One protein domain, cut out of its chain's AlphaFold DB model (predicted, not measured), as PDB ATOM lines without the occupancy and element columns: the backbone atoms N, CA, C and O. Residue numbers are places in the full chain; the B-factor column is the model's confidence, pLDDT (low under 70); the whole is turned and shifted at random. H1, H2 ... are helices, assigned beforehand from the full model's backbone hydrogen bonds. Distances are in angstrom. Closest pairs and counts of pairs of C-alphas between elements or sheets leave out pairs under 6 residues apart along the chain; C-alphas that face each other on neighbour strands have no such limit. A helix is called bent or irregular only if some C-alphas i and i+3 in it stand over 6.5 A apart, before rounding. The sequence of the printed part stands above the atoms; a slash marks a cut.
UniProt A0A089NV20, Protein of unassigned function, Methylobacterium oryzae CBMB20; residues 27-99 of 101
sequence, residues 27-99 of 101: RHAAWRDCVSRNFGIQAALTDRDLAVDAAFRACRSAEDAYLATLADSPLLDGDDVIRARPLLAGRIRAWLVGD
ATOM      1  N   ARG A  27       5.996 152.970  44.165       94.31
ATOM      2  CA  ARG A  27       4.652 152.377  44.257       94.31
ATOM      3  C   ARG A  27       4.714 150.909  44.664       94.31
ATOM      4  O   ARG A  27       3.924 150.480  45.505       94.31
ATOM      5  N   HIS A  28       5.681 150.161  44.136       93.50
ATOM      6  CA  HIS A  28       5.914 148.774  44.524       93.50
ATOM      7  C   HIS A  28       6.262 148.653  46.015       93.50
ATOM      8  O   HIS A  28       5.693 147.816  46.719       93.50
ATOM      9  N   ALA A  29       7.161 149.506  46.517       93.94
ATOM     10  CA  ALA A  29       7.539 149.534  47.927       93.94
ATOM     11  C   ALA A  29       6.351 149.895  48.834       93.94
ATOM     12  O   ALA A  29       6.113 149.207  49.826       93.94
ATOM     13  N   ALA A  30       5.566 150.912  48.463       95.94
ATOM     14  CA  ALA A  30       4.377 151.323  49.210       95.94
ATOM     15  C   ALA A  30       3.319 150.210  49.285       95.94
ATOM     16  O   ALA A  30       2.750 149.950  50.347       95.94
ATOM     17  N   TRP A  31       3.078 149.513  48.172       96.25
ATOM     18  CA  TRP A  31       2.171 148.371  48.145       96.25
ATOM     19  C   TRP A  31       2.668 147.222  49.034       96.25
ATOM     20  O   TRP A  31       1.902 146.698  49.845       96.25
ATOM     21  N   ARG A  32       3.958 146.870  48.952       95.56
ATOM     22  CA  ARG A  32       4.555 145.822  49.795       95.56
ATOM     23  C   ARG A  32       4.482 146.146  51.285       95.56
ATOM     24  O   ARG A  32       4.145 145.259  52.067       95.56
ATOM     25  N   ASP A  33       4.771 147.387  51.672       96.19
ATOM     26  CA  ASP A  33       4.672 147.828  53.068       96.19
ATOM     27  C   ASP A  33       3.225 147.751  53.576       96.19
ATOM     28  O   ASP A  33       2.975 147.183  54.640       96.19
ATOM     29  N   CYS A  34       2.255 148.214  52.775       97.81
ATOM     30  CA  CYS A  34       0.834 148.095  53.105       97.81
ATOM     31  C   CYS A  34       0.444 146.639  53.385       97.81
ATOM     32  O   CYS A  34      -0.159 146.345  54.424       97.81
ATOM     33  N   VAL A  35       0.790 145.730  52.467       97.00
ATOM     34  CA  VAL A  35       0.416 144.316  52.567       97.00
ATOM     35  C   VAL A  35       1.085 143.668  53.777       97.00
ATOM     36  O   VAL A  35       0.403 142.999  54.549       97.00
ATOM     37  N   SER A  36       2.379 143.913  53.992       96.06
ATOM     38  CA  SER A  36       3.126 143.398  55.145       96.06
ATOM     39  C   SER A  36       2.511 143.839  56.477       96.06
ATOM     40  O   SER A  36       2.210 143.016  57.343       96.06
ATOM     41  N   ARG A  37       2.230 145.141  56.623       96.81
ATOM     42  CA  ARG A  37       1.632 145.712  57.837       96.81
ATOM     43  C   ARG A  37       0.248 145.146  58.128       96.81
ATOM     44  O   ARG A  37      -0.020 144.736  59.255       96.81
ATOM     45  N   ASN A  38      -0.633 145.118  57.127       97.62
ATOM     46  CA  ASN A  38      -1.991 144.602  57.307       97.62
ATOM     47  C   ASN A  38      -1.990 143.094  57.566       97.62
ATOM     48  O   ASN A  38      -2.768 142.627  58.394       97.62
ATOM     49  N   PHE A  39      -1.094 142.343  56.922       97.00
ATOM     50  CA  PHE A  39      -0.915 140.925  57.204       97.00
ATOM     51  C   PHE A  39      -0.494 140.701  58.658       97.00
ATOM     52  O   PHE A  39      -1.136 139.913  59.341       97.00
ATOM     53  N   GLY A  40       0.505 141.432  59.163       95.25
ATOM     54  CA  GLY A  40       0.939 141.321  60.559       95.25
ATOM     55  C   GLY A  40      -0.188 141.595  61.563       95.25
ATOM     56  O   GLY A  40      -0.343 140.855  62.532       95.25
ATOM     57  N   ILE A  41      -1.027 142.604  61.301       95.62
ATOM     58  CA  ILE A  41      -2.202 142.911  62.132       95.62
ATOM     59  C   ILE A  41      -3.212 141.757  62.105       95.62
ATOM     60  O   ILE A  41      -3.692 141.331  63.150       95.62
ATOM     61  N   GLN A  42      -3.548 141.247  60.919       96.50
ATOM     62  CA  GLN A  42      -4.585 140.223  60.767       96.50
ATOM     63  C   GLN A  42      -4.113 138.837  61.214       96.50
ATOM     64  O   GLN A  42      -4.910 138.062  61.737       96.50
ATOM     65  N   ALA A  43      -2.827 138.520  61.053       94.81
ATOM     66  CA  ALA A  43      -2.253 137.233  61.436       94.81
ATOM     67  C   ALA A  43      -2.200 137.061  62.961       94.81
ATOM     68  O   ALA A  43      -2.186 135.937  63.452       94.81
ATOM     69  N   ALA A  44      -2.223 138.164  63.716       94.31
ATOM     70  CA  ALA A  44      -2.394 138.137  65.166       94.31
ATOM     71  C   ALA A  44      -3.842 137.828  65.602       94.31
ATOM     72  O   ALA A  44      -4.074 137.526  66.771       94.31
ATOM     73  N   LEU A  45      -4.815 137.931  64.690       94.00
ATOM     74  CA  LEU A  45      -6.251 137.865  64.990       94.00
ATOM     75  C   LEU A  45      -6.969 136.691  64.313       94.00
ATOM     76  O   LEU A  45      -8.064 136.324  64.732       94.00
ATOM     77  N   THR A  46      -6.399 136.136  63.244       94.50
ATOM     78  CA  THR A  46      -7.071 135.193  62.338       94.50
ATOM     79  C   THR A  46      -6.102 134.150  61.785       94.50
ATOM     80  O   THR A  46      -4.884 134.301  61.887       94.50
ATOM     81  N   ASP A  47      -6.648 133.102  61.161       93.44
ATOM     82  CA  ASP A  47      -5.862 132.152  60.375       93.44
ATOM     83  C   ASP A  47      -5.051 132.843  59.280       93.44
ATOM     84  O   ASP A  47      -5.500 133.794  58.637       93.44
ATOM     85  N   ARG A  48      -3.857 132.308  59.020       90.88
ATOM     86  CA  ARG A  48      -2.862 132.937  58.145       90.88
ATOM     87  C   ARG A  48      -3.388 133.209  56.735       90.88
ATOM     88  O   ARG A  48      -3.139 134.287  56.202       90.88
ATOM     89  N   ASP A  49      -4.142 132.278  56.157       90.88
ATOM     90  CA  ASP A  49      -4.722 132.438  54.819       90.88
ATOM     91  C   ASP A  49      -5.802 133.533  54.783       90.88
ATOM     92  O   ASP A  49      -5.819 134.360  53.868       90.88
ATOM     93  N   LEU A  50      -6.638 133.623  55.826       93.94
ATOM     94  CA  LEU A  50      -7.614 134.708  55.977       93.94
ATOM     95  C   LEU A  50      -6.917 136.060  56.158       93.94
ATOM     96  O   LEU A  50      -7.365 137.068  55.606       93.94
ATOM     97  N   ALA A  51      -5.802 136.070  56.885       95.81
ATOM     98  CA  ALA A  51      -4.968 137.242  57.092       95.81
ATOM     99  C   ALA A  51      -4.372 137.764  55.781       95.81
ATOM    100  O   ALA A  51      -4.384 138.972  55.532       95.81
ATOM    101  N   VAL A  52      -3.897 136.860  54.919       95.25
ATOM    102  CA  VAL A  52      -3.434 137.213  53.572       95.25
ATOM    103  C   VAL A  52      -4.572 137.852  52.779       95.25
ATOM    104  O   VAL A  52      -4.417 138.960  52.262       95.25
ATOM    105  N   ASP A  53      -5.736 137.207  52.715       95.38
ATOM    106  CA  ASP A  53      -6.872 137.721  51.945       95.38
ATOM    107  C   ASP A  53      -7.385 139.066  52.477       95.38
ATOM    108  O   ASP A  53      -7.829 139.928  51.712       95.38
ATOM    109  N   ALA A  54      -7.339 139.278  53.792       96.50
ATOM    110  CA  ALA A  54      -7.656 140.558  54.415       96.50
ATOM    111  C   ALA A  54      -6.630 141.644  54.048       96.50
ATOM    112  O   ALA A  54      -7.030 142.745  53.667       96.50
ATOM    113  N   ALA A  55      -5.332 141.330  54.074       96.69
ATOM    114  CA  ALA A  55      -4.273 142.268  53.709       96.69
ATOM    115  C   ALA A  55      -4.367 142.712  52.241       96.69
ATOM    116  O   ALA A  55      -4.339 143.909  51.954       96.69
ATOM    117  N   PHE A  56      -4.563 141.773  51.308       96.44
ATOM    118  CA  PHE A  56      -4.754 142.102  49.889       96.44
ATOM    119  C   PHE A  56      -6.007 142.954  49.657       96.44
ATOM    120  O   PHE A  56      -5.975 143.897  48.868       96.44
ATOM    121  N   ARG A  57      -7.110 142.671  50.365       96.38
ATOM    122  CA  ARG A  57      -8.325 143.496  50.279       96.38
ATOM    123  C   ARG A  57      -8.098 144.917  50.794       96.38
ATOM    124  O   ARG A  57      -8.526 145.856  50.130       96.38
ATOM    125  N   ALA A  58      -7.414 145.076  51.926       97.44
ATOM    126  CA  ALA A  58      -7.119 146.383  52.511       97.44
ATOM    127  C   ALA A  58      -6.188 147.234  51.626       97.44
ATOM    128  O   ALA A  58      -6.329 148.453  51.574       97.44
ATOM    129  N   CYS A  59      -5.274 146.594  50.895       97.56
ATOM    130  CA  CYS A  59      -4.238 147.261  50.103       97.56
ATOM    131  C   CYS A  59      -4.544 147.369  48.603       97.56
ATOM    132  O   CYS A  59      -3.641 147.670  47.820       97.56
ATOM    133  N   ARG A  60      -5.801 147.157  48.185       95.69
ATOM    134  CA  ARG A  60      -6.197 147.170  46.765       95.69
ATOM    135  C   ARG A  60      -5.870 148.488  46.057       95.69
ATOM    136  O   ARG A  60      -5.367 148.466  44.945       95.69
ATOM    137  N   SER A  61      -6.084 149.631  46.709       95.69
ATOM    138  CA  SER A  61      -5.776 150.940  46.113       95.69
ATOM    139  C   SER A  61      -4.278 151.142  45.860       95.69
ATOM    140  O   SER A  61      -3.895 151.726  44.849       95.69
ATOM    141  N   ALA A  62      -3.421 150.641  46.755       95.44
ATOM    142  CA  ALA A  62      -1.972 150.680  46.577       95.44
ATOM    143  C   ALA A  62      -1.516 149.730  45.458       95.44
ATOM    144  O   ALA A  62      -0.628 150.084  44.685       95.44
ATOM    145  N   GLU A  63      -2.150 148.557  45.340       95.31
ATOM    146  CA  GLU A  63      -1.923 147.626  44.229       95.31
ATOM    147  C   GLU A  63      -2.297 148.271  42.887       95.31
ATOM    148  O   GLU A  63      -1.489 148.281  41.962       95.31
ATOM    149  N   ASP A  64      -3.489 148.861  42.793       94.00
ATOM    150  CA  ASP A  64      -3.965 149.505  41.568       94.00
ATOM    151  C   ASP A  64      -3.068 150.683  41.164       94.00
ATOM    152  O   ASP A  64      -2.753 150.836  39.985       94.00
ATOM    153  N   ALA A  65      -2.578 151.470  42.127       94.06
ATOM    154  CA  ALA A  65      -1.628 152.546  41.863       94.06
ATOM    155  C   ALA A  65      -0.280 152.034  41.328       94.06
ATOM    156  O   ALA A  65       0.287 152.640  40.421       94.06
ATOM    157  N   TYR A  66       0.236 150.925  41.864       93.31
ATOM    158  CA  TYR A  66       1.443 150.282  41.340       93.31
ATOM    159  C   TYR A  66       1.232 149.749  39.919       93.31
ATOM    160  O   TYR A  66       2.042 150.004  39.026       93.31
ATOM    161  N   LEU A  67       0.121 149.058  39.681       92.06
ATOM    162  CA  LEU A  67      -0.179 148.479  38.374       92.06
ATOM    163  C   LEU A  67      -0.456 149.545  37.308       92.06
ATOM    164  O   LEU A  67      -0.077 149.344  36.160       92.06
ATOM    165  N   ALA A  68      -1.033 150.691  37.679       90.44
ATOM    166  CA  ALA A  68      -1.167 151.835  36.780       90.44
ATOM    167  C   ALA A  68       0.206 152.337  36.303       90.44
ATOM    168  O   ALA A  68       0.418 152.487  35.107       90.44
ATOM    169  N   THR A  69       1.175 152.489  37.215       89.06
ATOM    170  CA  THR A  69       2.538 152.902  36.824       89.06
ATOM    171  C   THR A  69       3.268 151.860  35.974       89.06
ATOM    172  O   THR A  69       4.070 152.222  35.119       89.06
ATOM    173  N   LEU A  70       2.959 150.569  36.149       86.69
ATOM    174  CA  LEU A  70       3.457 149.518  35.256       86.69
ATOM    175  C   LEU A  70       2.842 149.603  33.856       86.69
ATOM    176  O   LEU A  70       3.554 149.359  32.888       86.69
ATOM    177  N   ALA A  71       1.557 149.943  33.749       86.56
ATOM    178  CA  ALA A  71       0.865 150.098  32.469       86.56
ATOM    179  C   ALA A  71       1.335 151.334  31.679       86.56
ATOM    180  O   ALA A  71       1.238 151.347  30.457       86.56
ATOM    181  N   ASP A  72       1.890 152.342  32.359       85.25
ATOM    182  CA  ASP A  72       2.535 153.499  31.720       85.25
ATOM    183  C   ASP A  72       3.930 153.164  31.146       85.25
ATOM    184  O   ASP A  72       4.542 153.980  30.447       85.25
ATOM    185  N   SER A  73       4.465 151.968  31.427       77.50
ATOM    186  CA  SER A  73       5.741 151.514  30.877       77.50
ATOM    187  C   SER A  73       5.619 151.221  29.379       77.50
ATOM    188  O   SER A  73       4.778 150.421  28.984       77.50
ATOM    189  N   PRO A  74       6.527 151.724  28.523       75.69
ATOM    190  CA  PRO A  74       6.508 151.422  27.088       75.69
ATOM    191  C   PRO A  74       6.837 149.954  26.760       75.69
ATOM    192  O   PRO A  74       6.808 149.566  25.595       75.69
ATOM    193  N   LEU A  75       7.216 149.155  27.763       77.19
ATOM    194  CA  LEU A  75       7.578 147.744  27.620       77.19
ATOM    195  C   LEU A  75       6.425 146.782  27.920       77.19
ATOM    196  O   LEU A  75       6.575 145.593  27.657       77.19
ATOM    197  N   LEU A  76       5.340 147.265  28.526       80.25
ATOM    198  CA  LEU A  76       4.216 146.447  28.968       80.25
ATOM    199  C   LEU A  76       2.930 147.074  28.447       80.25
ATOM    200  O   LEU A  76       2.733 148.275  28.598       80.25
ATOM    201  N   ASP A  77       2.046 146.270  27.869       80.62
ATOM    202  CA  ASP A  77       0.686 146.725  27.594       80.62
ATOM    203  C   ASP A  77      -0.265 146.416  28.767       80.62
ATOM    204  O   ASP A  77       0.090 145.775  29.764       80.62
ATOM    205  N   GLY A  78      -1.499 146.920  28.689       80.50
ATOM    206  CA  GLY A  78      -2.493 146.713  29.743       80.50
ATOM    207  C   GLY A  78      -2.857 145.237  29.960       80.50
ATOM    208  O   GLY A  78      -3.130 144.838  31.095       80.50
ATOM    209  N   ASP A  79      -2.810 144.415  28.911       87.06
ATOM    210  CA  ASP A  79      -3.119 142.986  28.995       87.06
ATOM    211  C   ASP A  79      -1.987 142.218  29.689       87.06
ATOM    212  O   ASP A  79      -2.254 141.308  30.489       87.06
ATOM    213  N   ASP A  80      -0.733 142.613  29.462       87.75
ATOM    214  CA  ASP A  80       0.429 142.100  30.187       87.75
ATOM    215  C   ASP A  80       0.305 142.370  31.690       87.75
ATOM    216  O   ASP A  80       0.528 141.472  32.508       87.75
ATOM    217  N   VAL A  81      -0.118 143.580  32.076       86.25
ATOM    218  CA  VAL A  81      -0.332 143.948  33.486       86.25
ATOM    219  C   VAL A  81      -1.470 143.133  34.108       86.25
ATOM    220  O   VAL A  81      -1.325 142.621  35.224       86.25
ATOM    221  N   ILE A  82      -2.583 142.939  33.388       88.12
ATOM    222  CA  ILE A  82      -3.698 142.090  33.841       88.12
ATOM    223  C   ILE A  82      -3.234 140.643  34.045       88.12
ATOM    224  O   ILE A  82      -3.574 140.021  35.056       88.12
ATOM    225  N   ARG A  83      -2.419 140.110  33.129       89.00
ATOM    226  CA  ARG A  83      -1.876 138.746  33.215       89.00
ATOM    227  C   ARG A  83      -0.836 138.596  34.325       89.00
ATOM    228  O   ARG A  83      -0.766 137.545  34.963       89.00
ATOM    229  N   ALA A  84      -0.044 139.634  34.578       87.31
ATOM    230  CA  ALA A  84       0.981 139.642  35.614       87.31
ATOM    231  C   ALA A  84       0.395 139.766  37.029       87.31
ATOM    232  O   ALA A  84       0.956 139.185  37.962       87.31
ATOM    233  N   ARG A  85      -0.742 140.460  37.200       89.44
ATOM    234  CA  ARG A  85      -1.398 140.677  38.504       89.44
ATOM    235  C   ARG A  85      -1.547 139.390  39.343       89.44
ATOM    236  O   ARG A  85      -1.047 139.379  40.469       89.44
ATOM    237  N   PRO A  86      -2.146 138.280  38.858       90.31
ATOM    238  CA  PRO A  86      -2.284 137.063  39.666       90.31
ATOM    239  C   PRO A  86      -0.939 136.406  40.014       90.31
ATOM    240  O   PRO A  86      -0.793 135.853  41.105       90.31
ATOM    241  N   LEU A  87       0.063 136.487  39.131       91.56
ATOM    242  CA  LEU A  87       1.403 135.939  39.382       91.56
ATOM    243  C   LEU A  87       2.134 136.731  40.472       91.56
ATOM    244  O   LEU A  87       2.764 136.158  41.364       91.56
ATOM    245  N   LEU A  88       2.020 138.056  40.411       89.81
ATOM    246  CA  LEU A  88       2.557 138.979  41.398       89.81
ATOM    247  C   LEU A  88       1.906 138.748  42.772       89.81
ATOM    248  O   LEU A  88       2.615 138.572  43.765       89.81
ATOM    249  N   ALA A  89       0.573 138.664  42.815       89.38
ATOM    250  CA  ALA A  89      -0.171 138.362  44.034       89.38
ATOM    251  C   ALA A  89       0.212 136.990  44.613       89.38
ATOM    252  O   ALA A  89       0.412 136.862  45.821       89.38
ATOM    253  N   GLY A  90       0.389 135.971  43.764       92.44
ATOM    254  CA  GLY A  90       0.859 134.647  44.173       92.44
ATOM    255  C   GLY A  90       2.246 134.679  44.818       92.44
ATOM    256  O   GLY A  90       2.444 134.093  45.883       92.44
ATOM    257  N   ARG A  91       3.193 135.422  44.230       92.88
ATOM    258  CA  ARG A  91       4.543 135.590  44.788       92.88
ATOM    259  C   ARG A  91       4.522 136.291  46.146       92.88
ATOM    260  O   ARG A  91       5.196 135.834  47.065       92.88
ATOM    261  N   ILE A  92       3.750 137.368  46.287       92.50
ATOM    262  CA  ILE A  92       3.633 138.083  47.565       92.50
ATOM    263  C   ILE A  92       2.923 137.225  48.617       92.50
ATOM    264  O   ILE A  92       3.393 137.172  49.748       92.50
ATOM    265  N   ARG A  93       1.868 136.480  48.259       93.25
ATOM    266  CA  ARG A  93       1.231 135.510  49.166       93.25
ATOM    267  C   ARG A  93       2.238 134.472  49.666       93.25
ATOM    268  O   ARG A  93       2.326 134.251  50.868       93.25
ATOM    269  N   ALA A  94       3.018 133.869  48.767       92.38
ATOM    270  CA  ALA A  94       4.038 132.892  49.147       92.38
ATOM    271  C   ALA A  94       5.103 133.500  50.072       92.38
ATOM    272  O   ALA A  94       5.514 132.850  51.030       92.38
ATOM    273  N   TRP A  95       5.504 134.750  49.824       91.56
ATOM    274  CA  TRP A  95       6.395 135.488  50.715       91.56
ATOM    275  C   TRP A  95       5.773 135.680  52.105       91.56
ATOM    276  O   TRP A  95       6.370 135.236  53.073       91.56
ATOM    277  N   LEU A  96       4.552 136.212  52.222       89.81
ATOM    278  CA  LEU A  96       3.876 136.419  53.517       89.81
ATOM    279  C   LEU A  96       3.684 135.125  54.316       89.81
ATOM    280  O   LEU A  96       3.758 135.122  55.544       89.81
ATOM    281  N   VAL A  97       3.390 134.017  53.635       87.75
ATOM    282  CA  VAL A  97       3.183 132.715  54.283       87.75
ATOM    283  C   VAL A  97       4.514 132.065  54.667       87.75
ATOM    284  O   VAL A  97       4.609 131.439  55.723       87.75
ATOM    285  N   GLY A  98       5.541 132.229  53.832       84.31
ATOM    286  CA  GLY A  98       6.881 131.686  54.049       84.31
ATOM    287  C   GLY A  98       7.737 132.483  55.035       84.31
ATOM    288  O   GLY A  98       8.641 131.903  55.636       84.31
ATOM    289  N   ASP A  99       7.447 133.772  55.228       71.44
ATOM    290  CA  ASP A  99       8.128 134.650  56.181       71.44
ATOM    291  C   ASP A  99       7.760 134.222  57.612       71.44
ATOM    292  O   ASP A  99       6.746 134.611  58.197       71.44
TER     293      ASP A  99
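AT A GLANCE: This is residues 27 to 99 of the 101 residues of the protein "Protein of unassigned function" of Methylobacterium oryzae CBMB20 (UniProt A0A089NV20). Four helices make a narrow rod: H2 and then H3 follow one another along its length, and H4, the longest helix, runs back the opposite way facing them, with its first part on H3 and its last part on H2. H1 packs on H2, and its first residues also reach H3; the link of residues 72 to 77 sticks out at one end of the rod. The printed part has 73 residues with four named helices, in the order H1, H2, H3, H4, and no named strand; the class is all helix. The whole is compact, with a radius of gyration of the C-alphas of 12.8 A, and spans 42 by 18 by 17 A.

IN THESE COORDINATES: The printed part begins with H1, residues 27 to 43, 23.9 A from its first C-alpha at (4.652, 152.377, 44.257) to its last. H2 holds residues 48 to 58 and is 15.2 A long. H3, residues 60 to 71, begins with C-alpha 60 at (-6.197, 147.170, 46.765) and is 16.2 A long. H4, residues 78 to 98, is 30.1 A long and ends with C-alpha 98 at (6.881, 131.686, 54.049). H4 has a kink of 30 degrees near residue 85 and is irregular, but only just: C-alphas 83 and 86 are 6.7 A apart, and its line is a rough one.

HOW THE PARTS SIT: H1 touches H2 at a steep tilt of 45 degrees, opposite ways; their closest C-alphas, of Gln 42 and Ala 51, are 4.7 A apart. With residues 27 to 34 alone, H1 touches H3, opposite ways at a shallow tilt of 24 degrees; the closest C-alphas are those of Arg 27 and Tyr 66, 4.8 A apart. H2 and H3 meet only through their link. With residues 93 to 97 alone, H4 touches H2, opposite ways at a steep tilt of 40 degrees; the closest C-alphas, of Val 52 and Arg 93, are 6.6 A apart. H3 with residues 67 to 71 touches H4 with residues 78 to 85, opposite ways at a steep tilt of 48 degrees; the closest C-alphas, of Ala 71 and Gly 78, are 5.5 A apart. H1 and H4 are close but not clearly touching, with the C-alphas of Ser 36 and Leu 96 the closest at 7.2 A. The helix packing is mostly crossed: of the 4 touching pairs, 1 is at a shallow tilt. In H1, H2 and H3 every O i to N i+4 pair is within hydrogen-bond range, and in H4 15 of 17.

THE WHOLE: The two C-alphas farthest apart are those of Leu 45 and Pro 74, at 42.2 A. The links H1 to H2 and H2 to H3 are tight, and H3 to H4 is short, with 6 residues. The printed part has no cut. The mean pLDDT of the printed part is 91.5, and no printed residue is under 70.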